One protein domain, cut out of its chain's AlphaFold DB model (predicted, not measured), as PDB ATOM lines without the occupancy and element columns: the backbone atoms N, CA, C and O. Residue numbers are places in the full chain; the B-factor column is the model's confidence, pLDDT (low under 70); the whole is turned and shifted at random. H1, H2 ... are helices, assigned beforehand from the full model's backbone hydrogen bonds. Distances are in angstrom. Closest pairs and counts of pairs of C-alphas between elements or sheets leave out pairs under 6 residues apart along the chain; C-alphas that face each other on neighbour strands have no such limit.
ATOM      1  N   THR A  34      48.130  31.671 -37.951       83.81
ATOM      2  CA  THR A  34      46.672  31.853 -37.969       83.81
ATOM      3  C   THR A  34      46.240  32.944 -38.957       83.81
ATOM      4  O   THR A  34      45.282  32.740 -39.706       83.81
ATOM      5  N   ILE A  35      46.988  34.051 -39.056       85.06
ATOM      6  CA  ILE A  35      46.719  35.132 -40.020       85.06
ATOM      7  C   ILE A  35      46.918  34.621 -41.450       85.06
ATOM      8  O   ILE A  35      46.015  34.734 -42.284       85.06
ATOM      9  N   VAL A  36      48.064  33.989 -41.720       89.06
ATOM     10  CA  VAL A  36      48.382  33.442 -43.048       89.06
ATOM     11  C   VAL A  36      47.343  32.401 -43.465       89.06
ATOM     12  O   VAL A  36      46.836  32.436 -44.587       89.06
ATOM     13  N   ARG A  37      46.959  31.511 -42.543       91.06
ATOM     14  CA  ARG A  37      45.952  30.473 -42.779       91.06
ATOM     15  C   ARG A  37      44.612  31.066 -43.201       91.06
ATOM     16  O   ARG A  37      44.054  30.583 -44.179       91.06
ATOM     17  N   ARG A  38      44.109  32.111 -42.536       90.56
ATOM     18  CA  ARG A  38      42.831  32.757 -42.900       90.56
ATOM     19  C   ARG A  38      42.839  33.278 -44.337       90.56
ATOM     20  O   ARG A  38      41.900  33.024 -45.088       90.56
ATOM     21  N   VAL A  39      43.911  33.963 -44.736       91.25
ATOM     22  CA  VAL A  39      44.040  34.522 -46.094       91.25
ATOM     23  C   VAL A  39      44.157  33.411 -47.140       91.25
ATOM     24  O   VAL A  39      43.480  33.453 -48.168       91.25
ATOM     25  N   VAL A  40      44.947  32.372 -46.856       94.69
ATOM     26  CA  VAL A  40      45.078  31.197 -47.730       94.69
ATOM     27  C   VAL A  40      43.744  30.463 -47.881       94.69
ATOM     28  O   VAL A  40      43.374  30.098 -48.995       94.69
ATOM     29  N   VAL A  41      42.996  30.268 -46.791       95.94
ATOM     30  CA  VAL A  41      41.667  29.639 -46.831       95.94
ATOM     31  C   VAL A  41      40.703  30.480 -47.665       95.94
ATOM     32  O   VAL A  41      40.034  29.926 -48.535       95.94
ATOM     33  N   ALA A  42      40.664  31.798 -47.459       94.56
ATOM     34  CA  ALA A  42      39.809  32.696 -48.233       94.56
ATOM     35  C   ALA A  42      40.096  32.603 -49.741       94.56
ATOM     36  O   ALA A  42      39.166  32.446 -50.535       94.56
ATOM     37  N   GLU A  43      41.372  32.628 -50.138       95.75
ATOM     38  CA  GLU A  43      41.762  32.523 -51.546       95.75
ATOM     39  C   GLU A  43      41.454  31.141 -52.137       95.75
ATOM     40  O   GLU A  43      40.934  31.048 -53.250       95.75
ATOM     41  N   LEU A  44      41.717  30.058 -51.402       96.56
ATOM     42  CA  LEU A  44      41.427  28.707 -51.888       96.56
ATOM     43  C   LEU A  44      39.932  28.445 -52.018       96.56
ATOM     44  O   LEU A  44      39.518  27.838 -53.003       96.56
ATOM     45  N   LEU A  45      39.111  28.929 -51.083       96.12
ATOM     46  CA  LEU A  45      37.660  28.852 -51.221       96.12
ATOM     47  C   LEU A  45      37.182  29.703 -52.398       96.12
ATOM     48  O   LEU A  45      36.393  29.216 -53.205       96.12
ATOM     49  N   ARG A  46      37.710  30.920 -52.582       94.81
ATOM     50  CA  ARG A  46      37.392  31.754 -53.753       94.81
ATOM     51  C   ARG A  46      37.671  31.020 -55.066       94.81
ATOM     52  O   ARG A  46      36.818  31.031 -55.950       94.81
ATOM     53  N   GLN A  47      38.822  30.361 -55.192       96.12
ATOM     54  CA  GLN A  47      39.160  29.581 -56.386       96.12
ATOM     55  C   GLN A  47      38.312  28.309 -56.532       96.12
ATOM     56  O   GLN A  47      37.863  28.004 -57.637       96.12
ATOM     57  N   ALA A  48      38.057  27.588 -55.436       95.12
ATOM     58  CA  ALA A  48      37.229  26.387 -55.449       95.12
ATOM     59  C   ALA A  48      35.802  26.712 -55.911       95.12
ATOM     60  O   ALA A  48      35.317  26.094 -56.854       95.12
ATOM     61  N   PHE A  49      35.163  27.726 -55.322       93.69
ATOM     62  CA  PHE A  49      33.813  28.156 -55.694       93.69
ATOM     63  C   PHE A  49      33.744  28.769 -57.095       93.69
ATOM     64  O   PHE A  49      32.751  28.562 -57.784       93.69
ATOM     65  N   ALA A  50      34.800  29.440 -57.568       92.31
ATOM     66  CA  ALA A  50      34.877  29.903 -58.956       92.31
ATOM     67  C   ALA A  50      34.928  28.751 -59.980       92.31
ATOM     68  O   ALA A  50      34.639  28.970 -61.153       92.31
ATOM     69  N   SER A  51      35.297  27.537 -59.553       91.50
ATOM     70  CA  SER A  51      35.266  26.333 -60.396       91.50
ATOM     71  C   SER A  51      33.925  25.586 -60.369       91.50
ATOM     72  O   SER A  51      33.758  24.613 -61.105       91.50
ATOM     73  N   LEU A  52      32.982  26.019 -59.524       89.62
ATOM     74  CA  LEU A  52      31.641  25.447 -59.422       89.62
ATOM     75  C   LEU A  52      30.642  26.211 -60.313       89.62
ATOM     76  O   LEU A  52      30.902  27.358 -60.684       89.62
ATOM     77  N   PRO A  53      29.488  25.604 -60.655       86.25
ATOM     78  CA  PRO A  53      28.394  26.303 -61.332       86.25
ATOM     79  C   PRO A  53      27.916  27.536 -60.548       86.25
ATOM     80  O   PRO A  53      28.018  27.573 -59.321       86.25
ATOM     81  N   LEU A  54      27.368  28.544 -61.236       83.00
ATOM     82  CA  LEU A  54      26.930  29.805 -60.613       83.00
ATOM     83  C   LEU A  54      25.895  29.581 -59.501       83.00
ATOM     84  O   LEU A  54      25.941  30.250 -58.463       83.00
ATOM     85  N   GLU A  55      25.024  28.595 -59.696       83.38
ATOM     86  CA  GLU A  55      23.961  28.171 -58.788       83.38
ATOM     87  C   GLU A  55      24.511  27.753 -57.417       83.38
ATOM     88  O   GLU A  55      23.864  27.992 -56.399       83.38
ATOM     89  N   ALA A  56      25.743  27.227 -57.362       80.31
ATOM     90  CA  ALA A  56      26.416  26.855 -56.117       80.31
ATOM     91  C   ALA A  56      26.656  28.055 -55.183       80.31
ATOM     92  O   ALA A  56      26.816  27.883 -53.976       80.31
ATOM     93  N   THR A  57      26.697  29.272 -55.730       81.44
ATOM     94  CA  THR A  57      26.964  30.510 -54.976       81.44
ATOM     95  C   THR A  57      25.764  31.449 -54.916       81.44
ATOM     96  O   THR A  57      25.836  32.497 -54.269       81.44
ATOM     97  N   GLN A  58      24.672  31.103 -55.601       81.88
ATOM     98  CA  GLN A  58      23.483  31.934 -55.679       81.88
ATOM     99  C   GLN A  58      22.686  31.826 -54.378       81.88
ATOM    100  O   GLN A  58      22.312  30.738 -53.948       81.88
ATOM    101  N   VAL A  59      22.430  32.973 -53.754       77.31
ATOM    102  CA  VAL A  59      21.658  33.106 -52.515       77.31
ATOM    103  C   VAL A  59      20.644  34.230 -52.669       77.31
ATOM    104  O   VAL A  59      20.875  35.189 -53.406       77.31
ATOM    105  N   SER A  60      19.514  34.117 -51.977       66.81
ATOM    106  CA  SER A  60      18.514  35.181 -51.916       66.81
ATOM    107  C   SER A  60      19.018  36.316 -51.020       66.81
ATOM    108  O   SER A  60      19.153  36.120 -49.814       66.81
ATOM    109  N   GLY A  61      19.258  37.499 -51.588       64.31
ATOM    110  CA  GLY A  61      19.736  38.680 -50.856       64.31
ATOM    111  C   GLY A  61      21.126  39.142 -51.295       64.31
ATOM    112  O   GLY A  61      21.641  38.707 -52.327       64.31
ATOM    113  N   ALA A  62      21.719  40.060 -50.531       62.03
ATOM    114  CA  ALA A  62      23.053  40.568 -50.824       62.03
ATOM    115  C   ALA A  62      24.140  39.512 -50.539       62.03
ATOM    116  O   ALA A  62      24.015  38.729 -49.594       62.03
ATOM    117  N   PRO A  63      25.214  39.467 -51.349       66.56
ATOM    118  CA  PRO A  63      26.353  38.603 -51.073       66.56
ATOM    119  C   PRO A  63      27.083  39.063 -49.806       66.56
ATOM    120  O   PRO A  63      27.161  40.255 -49.520       66.56
ATOM    121  N   SER A  64      27.674  38.115 -49.080       78.31
ATOM    122  CA  SER A  64      28.529  38.433 -47.935       78.31
ATOM    123  C   SER A  64      29.802  39.158 -48.381       78.31
ATOM    124  O   SER A  64      30.422  38.789 -49.385       78.31
ATOM    125  N   THR A  65      30.242  40.126 -47.579       79.88
ATOM    126  CA  THR A  65      31.540  40.806 -47.714       79.88
ATOM    127  C   THR A  65      32.729  39.851 -47.551       79.88
ATOM    128  O   THR A  65      33.808  40.130 -48.065       79.88
ATOM    129  N   HIS A  66      32.532  38.691 -46.911       84.12
ATOM    130  CA  HIS A  66      33.570  37.675 -46.693       84.12
ATOM    131  C   HIS A  66      33.723  36.685 -47.863       84.12
ATOM    132  O   HIS A  66      34.546  35.772 -47.797       84.12
ATOM    133  N   GLY A  67      32.937  36.833 -48.936       86.31
ATOM    134  CA  GLY A  67      33.042  36.025 -50.154       86.31
ATOM    135  C   GLY A  67      31.732  35.365 -50.588       86.31
ATOM    136  O   GLY A  67      30.779  35.226 -49.819       86.31
ATOM    137  N   ARG A  68      31.686  34.929 -51.854       89.81
ATOM    138  CA  ARG A  68      30.515  34.290 -52.484       89.81
ATOM    139  C   ARG A  68      30.593  32.765 -52.383       89.81
ATOM    140  O   ARG A  68      30.913  32.100 -53.361       89.81
ATOM    141  N   PHE A  69      30.321  32.219 -51.199       91.81
ATOM    142  CA  PHE A  69      30.436  30.773 -50.918       91.81
ATOM    143  C   PHE A  69      29.081  30.062 -50.754       91.81
ATOM    144  O   PHE A  69      29.019  28.935 -50.269       91.81
ATOM    145  N   GLY A  70      27.989  30.724 -51.145       89.88
ATOM    146  CA  GLY A  70      26.636  30.209 -50.957       89.88
ATOM    147  C   GLY A  70      26.182  30.219 -49.491       89.88
ATOM    148  O   GLY A  70      26.770  30.864 -48.617       89.88
ATOM    149  N   SER A  71      25.089  29.511 -49.234       90.75
ATOM    150  CA  SER A  71      24.500  29.322 -47.910       90.75
ATOM    151  C   SER A  71      25.030  28.068 -47.215       90.75
ATOM    152  O   SER A  71      25.509  27.122 -47.845       90.75
ATOM    153  N   VAL A  72      24.862  28.019 -45.896       90.62
ATOM    154  CA  VAL A  72      25.158  26.830 -45.079       90.62
ATOM    155  C   VAL A  72      24.339  25.618 -45.535       90.62
ATOM    156  O   VAL A  72      24.842  24.498 -45.545       90.62
ATOM    157  N   LYS A  73      23.096  25.834 -45.984       89.38
ATOM    158  CA  LYS A  73      22.246  24.765 -46.525       89.38
ATOM    159  C   LYS A  73      22.837  24.160 -47.798       89.38
ATOM    160  O   LYS A  73      22.944  22.944 -47.871       89.38
ATOM    161  N   GLN A  74      23.288  24.986 -48.744       91.00
ATOM    162  CA  GLN A  74      23.949  24.520 -49.975       91.00
ATOM    163  C   GLN A  74      25.273  23.797 -49.689       91.00
ATOM    164  O   GLN A  74      25.631  22.843 -50.378       91.00
ATOM    165  N   TRP A  75      26.010  24.219 -48.654       94.06
ATOM    166  CA  TRP A  75      27.203  23.500 -48.202       94.06
ATOM    167  C   TRP A  75      26.882  22.081 -47.728       94.06
ATOM    168  O   TRP A  75      27.548  21.137 -48.152       94.06
ATOM    169  N   LEU A  76      25.848  21.949 -46.891       91.19
ATOM    170  CA  LEU A  76      25.422  20.692 -46.272       91.19
ATOM    171  C   LEU A  76      24.504  19.833 -47.164       91.19
ATOM    172  O   LEU A  76      24.206  18.701 -46.796       91.19
ATOM    173  N   GLY A  77      24.046  20.347 -48.312       87.00
ATOM    174  CA  GLY A  77      23.049  19.682 -49.164       87.00
ATOM    175  C   GLY A  77      21.654  19.617 -48.539       87.00
ATOM    176  O   GLY A  77      20.924  18.652 -48.740       87.00
ATOM    177  N   LEU A  78      21.312  20.613 -47.721       84.31
ATOM    178  CA  LEU A  78      20.019  20.757 -47.041       84.31
ATOM    179  C   LEU A  78      19.115  21.796 -47.724       84.31
ATOM    180  O   LEU A  78      18.149  22.274 -47.125       84.31
ATOM    181  N   ASP A  79      19.474  22.238 -48.927       79.38
ATOM    182  CA  ASP A  79      18.659  23.125 -49.742       79.38
ATOM    183  C   ASP A  79      17.681  22.332 -50.621       79.38
ATOM    184  O   ASP A  79      17.896  21.177 -50.974       79.38
ATOM    185  N   GLU A  80      16.572  22.967 -50.986       75.25
ATOM    186  CA  GLU A  80      15.465  22.324 -51.710       75.25
ATOM    187  C   GLU A  80      15.770  22.102 -53.207       75.25
ATOM    188  O   GLU A  80      14.906  21.667 -53.964       75.25
ATOM    189  N   SER A  81      16.997  22.401 -53.651       72.44
ATOM    190  CA  SER A  81      17.407  22.351 -55.060       72.44
ATOM    191  C   SER A  81      17.698  20.935 -55.572       72.44
ATOM    192  O   SER A  81      17.717  20.717 -56.783       72.44
ATOM    193  N   GLY A  82      17.957  19.977 -54.672       65.88
ATOM    194  CA  GLY A  82      18.405  18.625 -55.029       65.88
ATOM    195  C   GLY A  82      19.817  18.568 -55.633       65.88
ATOM    196  O   GLY A  82      20.221  17.521 -56.147       65.88
ATOM    197  N   ALA A  83      20.572  19.672 -55.600       74.00
ATOM    198  CA  ALA A  83      21.953  19.728 -56.062       74.00
ATOM    199  C   ALA A  83      22.899  18.950 -55.129       74.00
ATOM    200  O   ALA A  83      22.606  18.701 -53.959       74.00
ATOM    201  N   LYS A  84      24.075  18.566 -55.645       79.38
ATOM    202  CA  LYS A  84      25.116  17.966 -54.799       79.38
ATOM    203  C   LYS A  84      25.632  18.997 -53.785       79.38
ATOM    204  O   LYS A  84      25.812  20.151 -54.174       79.38
ATOM    205  N   PRO A  85      25.956  18.589 -52.543       87.38
ATOM    206  CA  PRO A  85      26.481  19.504 -51.534       87.38
ATOM    207  C   PRO A  85      27.762  20.194 -52.017       87.38
ATOM    208  O   PRO A  85      28.702  19.525 -52.469       87.38
ATOM    209  N   ASN A  86      27.851  21.518 -51.855       91.31
ATOM    210  CA  ASN A  86      29.069  22.258 -52.204       91.31
ATOM    211  C   ASN A  86      30.291  21.722 -51.443       91.31
ATOM    212  O   ASN A  86      31.395  21.702 -51.992       91.31
ATOM    213  N   GLY A  87      30.098  21.238 -50.209       91.94
ATOM    214  CA  GLY A  87      31.175  20.694 -49.383       91.94
ATOM    215  C   GLY A  87      31.900  19.509 -50.024       91.94
ATOM    216  O   GLY A  87      33.130  19.438 -49.974       91.94
ATOM    217  N   GLU A  88      31.181  18.613 -50.708       91.88
ATOM    218  CA  GLU A  88      31.792  17.469 -51.400       91.88
ATOM    219  C   GLU A  88      32.629  17.929 -52.604       91.88
ATOM    220  O   GLU A  88      33.765  17.478 -52.800       91.88
ATOM    221  N   ALA A  89      32.101  18.875 -53.386       92.38
ATOM    222  CA  ALA A  89      32.782  19.421 -54.554       92.38
ATOM    223  C   ALA A  89      34.063  20.181 -54.163       92.38
ATOM    224  O   ALA A  89      35.128  19.940 -54.740       92.38
ATOM    225  N   VAL A  90      33.994  21.025 -53.129       94.88
ATOM    226  CA  VAL A  90      35.149  21.767 -52.598       94.88
ATOM    227  C   VAL A  90      36.187  20.817 -52.001       94.88
ATOM    228  O   VAL A  90      37.377  20.952 -52.280       94.88
ATOM    229  N   ARG A  91      35.767  19.792 -51.251       95.75
ATOM    230  CA  ARG A  91      36.663  18.753 -50.715       95.75
ATOM    231  C   ARG A  91      37.424  18.024 -51.820       95.75
ATOM    232  O   ARG A  91      38.632  17.804 -51.698       95.75
ATOM    233  N   LYS A  92      36.742  17.662 -52.911       95.12
ATOM    234  CA  LYS A  92      37.375  17.056 -54.090       95.12
ATOM    235  C   LYS A  92      38.381  18.014 -54.735       95.12
ATOM    236  O   LYS A  92      39.492  17.591 -55.057       95.12
ATOM    237  N   TRP A  93      38.016  19.288 -54.881       96.44
ATOM    238  CA  TRP A  93      38.891  20.317 -55.444       96.44
ATOM    239  C   TRP A  93      40.162  20.511 -54.604       96.44
ATOM    240  O   TRP A  93      41.262  20.437 -55.145       96.44
ATOM    241  N   LEU A  94      40.039  20.650 -53.279       96.00
ATOM    242  CA  LEU A  94      41.174  20.844 -52.364       96.00
ATOM    243  C   LEU A  94      42.176  19.680 -52.413       96.00
ATOM    244  O   LEU A  94      43.388  19.893 -52.385       96.00
ATOM    245  N   ARG A  95      41.695  18.437 -52.527       95.44
ATOM    246  CA  ARG A  95      42.571  17.256 -52.611       95.44
ATOM    247  C   ARG A  95      43.322  17.158 -53.941       95.44
ATOM    248  O   ARG A  95      44.464  16.707 -53.950       95.44
ATOM    249  N   GLY A  96      42.689  17.550 -55.049       91.88
ATOM    250  CA  GLY A  96      43.227  17.359 -56.402       91.88
ATOM    251  C   GLY A  96      43.914  18.580 -57.026       91.88
ATOM    252  O   GLY A  96      44.674  18.422 -57.981       91.88
ATOM    253  N   SER A  97      43.654  19.790 -56.527       93.56
ATOM    254  CA  SER A  97      44.119  21.029 -57.153       93.56
ATOM    255  C   SER A  97      45.595  21.316 -56.865       93.56
ATOM    256  O   SER A  97      46.044  21.304 -55.716       93.56
ATOM    257  N   ARG A  98      46.352  21.652 -57.918       91.81
ATOM    258  CA  ARG A  98      47.734  22.154 -57.800       91.81
ATOM    259  C   ARG A  98      47.793  23.567 -57.219       91.81
ATOM    260  O   ARG A  98      48.838  23.962 -56.705       91.81
ATOM    261  N   GLU A  99      46.680  24.301 -57.251       93.25
ATOM    262  CA  GLU A  99      46.620  25.668 -56.734       93.25
ATOM    263  C   GLU A  99      46.811  25.724 -55.215       93.25
ATOM    264  O   GLU A  99      47.340  26.712 -54.721       93.25
ATOM    265  N   VAL A 100      46.502  24.649 -54.473       93.50
ATOM    266  CA  VAL A 100      46.740  24.602 -53.018       93.50
ATOM    267  C   VAL A 100      48.208  24.864 -52.686       93.50
ATOM    268  O   VAL A 100      48.501  25.714 -51.852       93.50
ATOM    269  N   LEU A 101      49.133  24.182 -53.368       91.81
ATOM    270  CA  LEU A 101      50.567  24.388 -53.153       91.81
ATOM    271  C   LEU A 101      50.983  25.808 -53.558       91.81
ATOM    272  O   LEU A 101      51.636  26.506 -52.790       91.81
ATOM    273  N   ARG A 102      50.541  26.256 -54.738       94.06
ATOM    274  CA  ARG A 102      50.897  27.567 -55.290       94.06
ATOM    275  C   ARG A 102      50.444  28.727 -54.402       94.06
ATOM    276  O   ARG A 102      51.172  29.707 -54.261       94.06
ATOM    277  N   VAL A 103      49.238  28.648 -53.844       95.25
ATOM    278  CA  VAL A 103      48.684  29.674 -52.952       95.25
ATOM    279  C   VAL A 103      49.450  29.686 -51.630       95.25
ATOM    280  O   VAL A 103      49.889  30.754 -51.210       95.25
ATOM    281  N   VAL A 104      49.685  28.519 -51.020       93.69
ATOM    282  CA  VAL A 104      50.450  28.397 -49.765       93.69
ATOM    283  C   VAL A 104      51.860  28.979 -49.917       93.69
ATOM    284  O   VAL A 104      52.239  29.858 -49.149       93.69
ATOM    285  N   GLU A 105      52.608  28.574 -50.948       91.25
ATOM    286  CA  GLU A 105      53.973  29.066 -51.197       91.25
ATOM    287  C   GLU A 105      54.027  30.587 -51.398       91.25
ATOM    288  O   GLU A 105      54.968  31.247 -50.959       91.25
ATOM    289  N   ARG A 106      53.013  31.163 -52.056       92.19
ATOM    290  CA  ARG A 106      52.934  32.610 -52.288       92.19
ATOM    291  C   ARG A 106      52.665  33.387 -51.008       92.19
ATOM    292  O   ARG A 106      53.342  34.382 -50.779       92.19
ATOM    293  N   PHE A 107      51.701  32.948 -50.201       90.50
ATOM    294  CA  PHE A 107      51.312  33.661 -48.981       90.50
ATOM    295  C   PHE A 107      52.278  33.455 -47.817       90.50
ATOM    296  O   PHE A 107      52.324  34.295 -46.930       90.50
ATOM    297  N   ILE A 108      53.076  32.386 -47.826       90.25
ATOM    298  CA  ILE A 108      54.152  32.169 -46.847       90.25
ATOM    299  C   ILE A 108      55.414  32.975 -47.194       90.25
ATOM    300  O   ILE A 108      56.295  33.182 -46.358       90.25
ATOM    301  N   LYS A 109      55.532  33.477 -48.426       88.69
ATOM    302  CA  LYS A 109      56.710  34.245 -48.819       88.69
ATOM    303  C   LYS A 109      56.820  35.518 -47.972       88.69
ATOM    304  O   LYS A 109      55.908  36.335 -47.962       88.69
ATOM    305  N   TYR A 110      57.968  35.691 -47.314       86.81
ATOM    306  CA  TYR A 110      58.281  36.816 -46.418       86.81
ATOM    307  C   TYR A 110      57.484  36.879 -45.105       86.81
ATOM    308  O   TYR A 110      57.537  37.898 -44.428       86.81
ATOM    309  N   THR A 111      56.800  35.806 -44.700       85.50
ATOM    310  CA  THR A 111      56.117  35.777 -43.394       85.50
ATOM    311  C   THR A 111      57.047  35.388 -42.248       85.50
ATOM    312  O   THR A 111      56.772  35.714 -41.104       85.50
ATOM    313  N   GLY A 112      58.170  34.722 -42.538       84.50
ATOM    314  CA  GLY A 112      59.054  34.134 -41.522       84.50
ATOM    315  C   GLY A 112      58.690  32.692 -41.147       84.50
ATOM    316  O   GLY A 112      59.398  32.075 -40.356       84.50
ATOM    317  N   LEU A 113      57.630  32.132 -41.745       87.25
ATOM    318  CA  LEU A 113      57.248  30.727 -41.594       87.25
ATOM    319  C   LEU A 113      58.212  29.795 -42.346       87.25
ATOM    320  O   LEU A 113      58.712  30.117 -43.427       87.25
ATOM    321  N   SER A 114      58.463  28.617 -41.776       88.12
ATOM    322  CA  SER A 114      59.421  27.649 -42.315       88.12
ATOM    323  C   SER A 114      58.840  26.808 -43.469       88.12
ATOM    324  O   SER A 114      57.622  26.686 -43.623       88.12
ATOM    325  N   PRO A 115      59.678  26.127 -44.271       86.88
ATOM    326  CA  PRO A 115      59.189  25.138 -45.236       86.88
ATOM    327  C   PRO A 115      58.361  24.014 -44.588       86.88
ATOM    328  O   PRO A 115      57.393  23.536 -45.177       86.88
ATOM    329  N   THR A 116      58.688  23.637 -43.348       89.31
ATOM    330  CA  THR A 116      57.922  22.656 -42.568       89.31
ATOM    331  C   THR A 116      56.506  23.155 -42.270       89.31
ATOM    332  O   THR A 116      55.545  22.389 -42.361       89.31
ATOM    333  N   ASP A 117      56.365  24.447 -41.963       88.12
ATOM    334  CA  ASP A 117      55.078  25.111 -41.732       88.12
ATOM    335  C   ASP A 117      54.217  25.123 -42.997       88.12
ATOM    336  O   ASP A 117      53.023  24.824 -42.945       88.12
ATOM    337  N   SER A 118      54.837  25.386 -44.151       89.88
ATOM    338  CA  SER A 118      54.193  25.299 -45.466       89.88
ATOM    339  C   SER A 118      53.638  23.901 -45.747       89.88
ATOM    340  O   SER A 118      52.462  23.745 -46.093       89.88
ATOM    341  N   ASP A 119      54.442  22.859 -45.522       91.12
ATOM    342  CA  ASP A 119      54.015  21.473 -45.716       91.12
ATOM    343  C   ASP A 119      52.893  21.066 -44.754       91.12
ATOM    344  O   ASP A 119      51.948  20.371 -45.150       91.12
ATOM    345  N   ALA A 120      52.972  21.497 -43.493       91.81
ATOM    346  CA  ALA A 120      51.930  21.260 -42.502       91.81
ATOM    347  C   ALA A 120      50.616  21.953 -42.896       91.81
ATOM    348  O   ALA A 120      49.560  21.310 -42.898       91.81
ATOM    349  N   MET A 121      50.679  23.225 -43.306       93.19
ATOM    350  CA  MET A 121      49.525  23.999 -43.768       93.19
ATOM    351  C   MET A 121      48.881  23.347 -44.989       93.19
ATOM    352  O   MET A 121      47.672  23.117 -44.998       93.19
ATOM    353  N   ARG A 122      49.680  22.962 -45.989       94.19
ATOM    354  CA  ARG A 122      49.199  22.251 -47.174       94.19
ATOM    355  C   ARG A 122      48.468  20.964 -46.798       94.19
ATOM    356  O   ARG A 122      47.340  20.750 -47.238       94.19
ATOM    357  N   LYS A 123      49.081  20.103 -45.977       94.19
ATOM    358  CA  LYS A 123      48.457  18.840 -45.543       94.19
ATOM    359  C   LYS A 123      47.145  19.091 -44.808       94.19
ATOM    360  O   LYS A 123      46.188  18.346 -45.019       94.19
ATOM    361  N   TRP A 124      47.083  20.122 -43.972       95.69
ATOM    362  CA  TRP A 124      45.862  20.498 -43.272       95.69
ATOM    363  C   TRP A 124      44.770  20.991 -44.244       95.69
ATOM    364  O   TRP A 124      43.649  20.486 -44.196       95.69
ATOM    365  N   LEU A 125      45.101  21.868 -45.196       96.12
ATOM    366  CA  LEU A 125      44.163  22.384 -46.206       96.12
ATOM    367  C   LEU A 125      43.546  21.269 -47.062       96.12
ATOM    368  O   LEU A 125      42.349  21.284 -47.335       96.12
ATOM    369  N   GLN A 126      44.344  20.277 -47.458       95.00
ATOM    370  CA  GLN A 126      43.875  19.185 -48.318       95.00
ATOM    371  C   GLN A 126      43.045  18.136 -47.567       95.00
ATOM    372  O   GLN A 126      42.150  17.520 -48.149       95.00
ATOM    373  N   ASN A 127      43.345  17.909 -46.284       94.38
ATOM    374  CA  ASN A 127      42.795  16.771 -45.545       94.38
ATOM    375  C   ASN A 127      41.790  17.145 -44.456       94.38
ATOM    376  O   ASN A 127      41.028  16.275 -44.055       94.38
ATOM    377  N   ARG A 128      41.806  18.385 -43.952       95.56
ATOM    378  CA  ARG A 128      41.081  18.780 -42.732       95.56
ATOM    379  C   ARG A 128      40.241  20.045 -42.881       95.56
ATOM    380  O   ARG A 128      39.261  20.160 -42.157       95.56
ATOM    381  N   LEU A 129      40.568  20.952 -43.811       96.06
ATOM    382  CA  LEU A 129      39.810  22.201 -43.993       96.06
ATOM    383  C   LEU A 129      38.312  21.942 -44.206       96.06
ATOM    384  O   LEU A 129      37.494  22.524 -43.507       96.06
ATOM    385  N   ALA A 130      37.945  21.041 -45.120       95.12
ATOM    386  CA  ALA A 130      36.535  20.740 -45.376       95.12
ATOM    387  C   ALA A 130      35.820  20.154 -44.139       95.12
ATOM    388  O   ALA A 130      34.692  20.540 -43.868       95.12
ATOM    389  N   ASP A 131      36.490  19.308 -43.343       94.56
ATOM    390  CA  ASP A 131      35.928  18.779 -42.084       94.56
ATOM    391  C   ASP A 131      35.743  19.878 -41.026       94.56
ATOM    392  O   ASP A 131      34.867  19.803 -40.170       94.56
ATOM    393  N   GLU A 132      36.607  20.891 -41.032       95.00
ATOM    394  CA  GLU A 132      36.484  22.053 -40.155       95.00
ATOM    395  C   GLU A 132      35.323  22.955 -40.567       95.00
ATOM    396  O   GLU A 132      34.555  23.372 -39.705       95.00
ATOM    397  N   ILE A 133      35.136  23.168 -41.873       96.62
ATOM    398  CA  ILE A 133      33.965  23.872 -42.404       96.62
ATOM    399  C   ILE A 133      32.687  23.093 -42.068       96.62
ATOM    400  O   ILE A 133      31.725  23.707 -41.622       96.62
ATOM    401  N   ASP A 134      32.682  21.760 -42.195       94.94
ATOM    402  CA  ASP A 134      31.542  20.920 -41.805       94.94
ATOM    403  C   ASP A 134      31.206  21.078 -40.315       94.94
ATOM    404  O   ASP A 134      30.037  21.229 -39.961       94.94
ATOM    405  N   ARG A 135      32.217  21.095 -39.435       94.00
ATOM    406  CA  ARG A 135      32.013  21.346 -37.999       94.00
ATOM    407  C   ARG A 135      31.384  22.715 -37.754       94.00
ATOM    408  O   ARG A 135      30.350  22.775 -37.101       94.00
ATOM    409  N   ILE A 136      31.945  23.783 -38.322       92.81
ATOM    410  CA  ILE A 136      31.430  25.156 -38.161       92.81
ATOM    411  C   ILE A 136      30.017  25.301 -38.752       92.81
ATOM    412  O   ILE A 136      29.150  25.948 -38.168       92.81
ATOM    413  N   ALA A 137      29.751  24.685 -39.904       91.44
ATOM    414  CA  ALA A 137      28.446  24.706 -40.558       91.44
ATOM    415  C   ALA A 137      27.353  24.032 -39.712       91.44
ATOM    416  O   ALA A 137      26.202  24.463 -39.759       91.44
ATOM    417  N   ASN A 138      27.702  23.012 -38.926       89.69
ATOM    418  CA  ASN A 138      26.770  22.309 -38.043       89.69
ATOM    419  C   ASN A 138      26.716  22.875 -36.616       89.69
ATOM    420  O   ASN A 138      25.807  22.519 -35.867       89.69
ATOM    421  N   ASP A 139      27.655  23.739 -36.236       85.25
ATOM    422  CA  ASP A 139      27.748  24.281 -34.885       85.25
ATOM    423  C   ASP A 139      26.640  25.330 -34.629       85.25
ATOM    424  O   ASP A 139      26.572  26.342 -35.341       85.25
ATOM    425  N   PRO A 140      25.746  25.107 -33.643       76.94
ATOM    426  CA  PRO A 140      24.655  26.025 -33.328       76.94
ATOM    427  C   PRO A 140      25.120  27.354 -32.722       76.94
ATOM    428  O   PRO A 140      24.325  28.293 -32.715       76.94
ATOM    429  N   ILE A 141      26.377  27.467 -32.261       78.25
ATOM    430  CA  ILE A 141      26.960  28.735 -31.786       78.25
ATOM    431  C   ILE A 141      26.895  29.818 -32.868       78.25
ATOM    432  O   ILE A 141      26.712  30.997 -32.554       78.25
ATOM    433  N   TYR A 142      27.004  29.428 -34.142       81.75
ATOM    434  CA  TYR A 142      26.990  30.354 -35.267       81.75
ATOM    435  C   TYR A 142      25.622  30.375 -35.959       81.75
ATOM    436  O   TYR A 142      25.141  29.376 -36.504       81.75
ATOM    437  N   ASN A 143      24.988  31.548 -35.987       75.12
ATOM    438  CA  ASN A 143      23.624  31.728 -36.491       75.12
ATOM    439  C   ASN A 143      23.553  32.281 -37.930       75.12
ATOM    440  O   ASN A 143      22.467  32.333 -38.505       75.12
ATOM    441  N   GLN A 144      24.684  32.625 -38.550       84.12
ATOM    442  CA  GLN A 144      24.730  33.251 -39.876       84.12
ATOM    443  C   GLN A 144      24.294  32.269 -40.971       84.12
ATOM    444  O   GLN A 144      24.733  31.115 -40.994       84.12
ATOM    445  N   ALA A 145      23.430  32.707 -41.890       83.19
ATOM    446  CA  ALA A 145      22.899  31.857 -42.963       83.19
ATOM    447  C   ALA A 145      23.879  31.684 -44.137       83.19
ATOM    448  O   ALA A 145      23.908  30.628 -44.781       83.19
ATOM    449  N   LEU A 146      24.673  32.721 -44.419       89.12
ATOM    450  CA  LEU A 146      25.709  32.708 -45.447       89.12
ATOM    451  C   LEU A 146      26.952  31.992 -44.919       89.12
ATOM    452  O   LEU A 146      27.403  32.255 -43.804       89.12
ATOM    453  N   LEU A 147      27.516  31.090 -45.726       92.44
ATOM    454  CA  LEU A 147      28.648  30.271 -45.299       92.44
ATOM    455  C   LEU A 147      29.873  31.136 -44.985       92.44
ATOM    456  O   LEU A 147      30.496  30.966 -43.948       92.44
ATOM    457  N   SER A 148      30.209  32.084 -45.856       91.75
ATOM    458  CA  SER A 148      31.379  32.954 -45.690       91.75
ATOM    459  C   SER A 148      31.327  33.793 -44.410       91.75
ATOM    460  O   SER A 148      32.306  33.844 -43.674       91.75
ATOM    461  N   GLU A 149      30.179  34.387 -44.090       88.06
ATOM    462  CA  GLU A 149      29.986  35.144 -42.847       88.06
ATOM    463  C   GLU A 149      30.106  34.249 -41.605       88.06
ATOM    464  O   GLU A 149      30.769  34.610 -40.630       88.06
ATOM    465  N   ARG A 150      29.534  33.039 -41.667       89.44
ATOM    466  CA  ARG A 150      29.652  32.038 -40.602       89.44
ATOM    467  C   ARG A 150      31.108  31.646 -40.346       89.44
ATOM    468  O   ARG A 150      31.549  31.615 -39.202       89.44
ATOM    469  N   LEU A 151      31.869  31.371 -41.408       92.25
ATOM    470  CA  LEU A 151      33.284  31.010 -41.297       92.25
ATOM    471  C   LEU A 151      34.151  32.182 -40.811       92.25
ATOM    472  O   LEU A 151      35.164  31.942 -40.156       92.25
ATOM    473  N   ALA A 152      33.765  33.427 -41.099       89.50
ATOM    474  CA  ALA A 152      34.439  34.614 -40.577       89.50
ATOM    475  C   ALA A 152      34.209  34.791 -39.067       89.50
ATOM    476  O   ALA A 152      35.180  34.995 -38.345       89.50
ATOM    477  N   ASN A 153      32.969  34.614 -38.587       85.19
ATOM    478  CA  ASN A 153      32.622  34.647 -37.155       85.19
ATOM    479  C   ASN A 153      33.282  33.504 -36.355       85.19
ATOM    480  O   ASN A 153      33.584  33.650 -35.171       85.19
ATOM    481  N   ALA A 154      33.527  32.364 -37.006       86.69
ATOM    482  CA  ALA A 154      34.287  31.247 -36.445       86.69
ATOM    483  C   ALA A 154      35.815  31.434 -36.527       86.69
ATOM    484  O   ALA A 154      36.564  30.545 -36.126       86.69
ATOM    485  N   GLY A 155      36.284  32.546 -37.102       86.81
ATOM    486  CA  GLY A 155      37.702  32.873 -37.236       86.81
ATOM    487  C   GLY A 155      38.491  32.058 -38.256       86.81
ATOM    488  O   GLY A 155      39.719  32.171 -38.320       86.81
TER     489      GLY A 155
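Overview. This is residues 34 to 155 of the 740 residues of the protein "DUF1998 domain-containing protein" of Raineyella sp. CBA3103 (UniProt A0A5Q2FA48). An elongated all-helix body has a small three-helix bundle at one end, where the hairpin H5 and H6 packs with the longest helix, H1. Towards the other end H4 and H7 run side by side in opposite ways, H8 crosses H7, and the short H2 and H3 sit at that end with the long link between them. The printed part has 122 residues with eight named helices, H1 to H8 in chain order, and no named strand. It is compact, with a radius of gyration of the C-alphas of 14.3 A, and spans 45 by 28 by 23 A.

Along the chain. The longest helix, H1, is residues 34 to 50, 24.2 A from C-alpha 34 at (46.672, 31.853, -37.969) to C-alpha 50 at (34.877, 29.903, -58.956). H5, residues 99 to 108, is 14.0 A long and H6, residues 115 to 127, 18.4 A. H4, residues 86 to 96, measures 15.6 A and H7, residues 129 to 138, 14.3 A. H8, residues 147 to 153, is 10.1 A long and ends with C-alpha 153 at (32.622, 34.647, -37.155). The short helices are H2, residues 54 to 57, and H3, residues 72 to 76.

Arrangement. H1, H5 and H6 form an up and down bundle, each running against the one before it. H1 touches H5 at a shallow tilt of 30 degrees, the closest C-alphas being Val 40 and Val 104, 6.4 A apart. H5 and H6 are a hairpin at a steep tilt of 38 degrees, closest at the C-alphas of Val 104 and Ser 118, 6.5 A. H1 and H6 are close but not clearly touching, with the C-alphas of Arg 37 and Met 121 7.5 A apart. The hub is H4, touching H1, H3, H6 and H7. H1 touches it with residues 44 to 49 alone, about perpendicular at 74 degrees, closest at the C-alphas of Ala 48 and Val 90, 5.8 A. H7 touches H4 at a shallow tilt of 14 degrees, opposite ways, closest at the C-alphas of Arg 91 and Ala 130, 5.7 A. H8 touches H7 about perpendicular, at 86 degrees, closest at the C-alphas of Ile 136 and Leu 151, 6.9 A. H3 touches H4, with the C-alphas of Trp 75 and Asn 86 4.6 A apart; H2 touches no helix. H5 and H8 are apart. In H1 and H3 to H8 every O i to N i+4 pair is within hydrogen-bond range; H2 is too short for such a pair.

Size, cuts and confidence. The C-alphas farthest apart, those of Glu 80 and Gly 112, are 46.3 A apart. The printed part has no cut. The link from H2 to H3, residues 58 to 71, is long. The mean pLDDT of the printed part is 88.5, with residues 60 to 63 and residue 82 under 70.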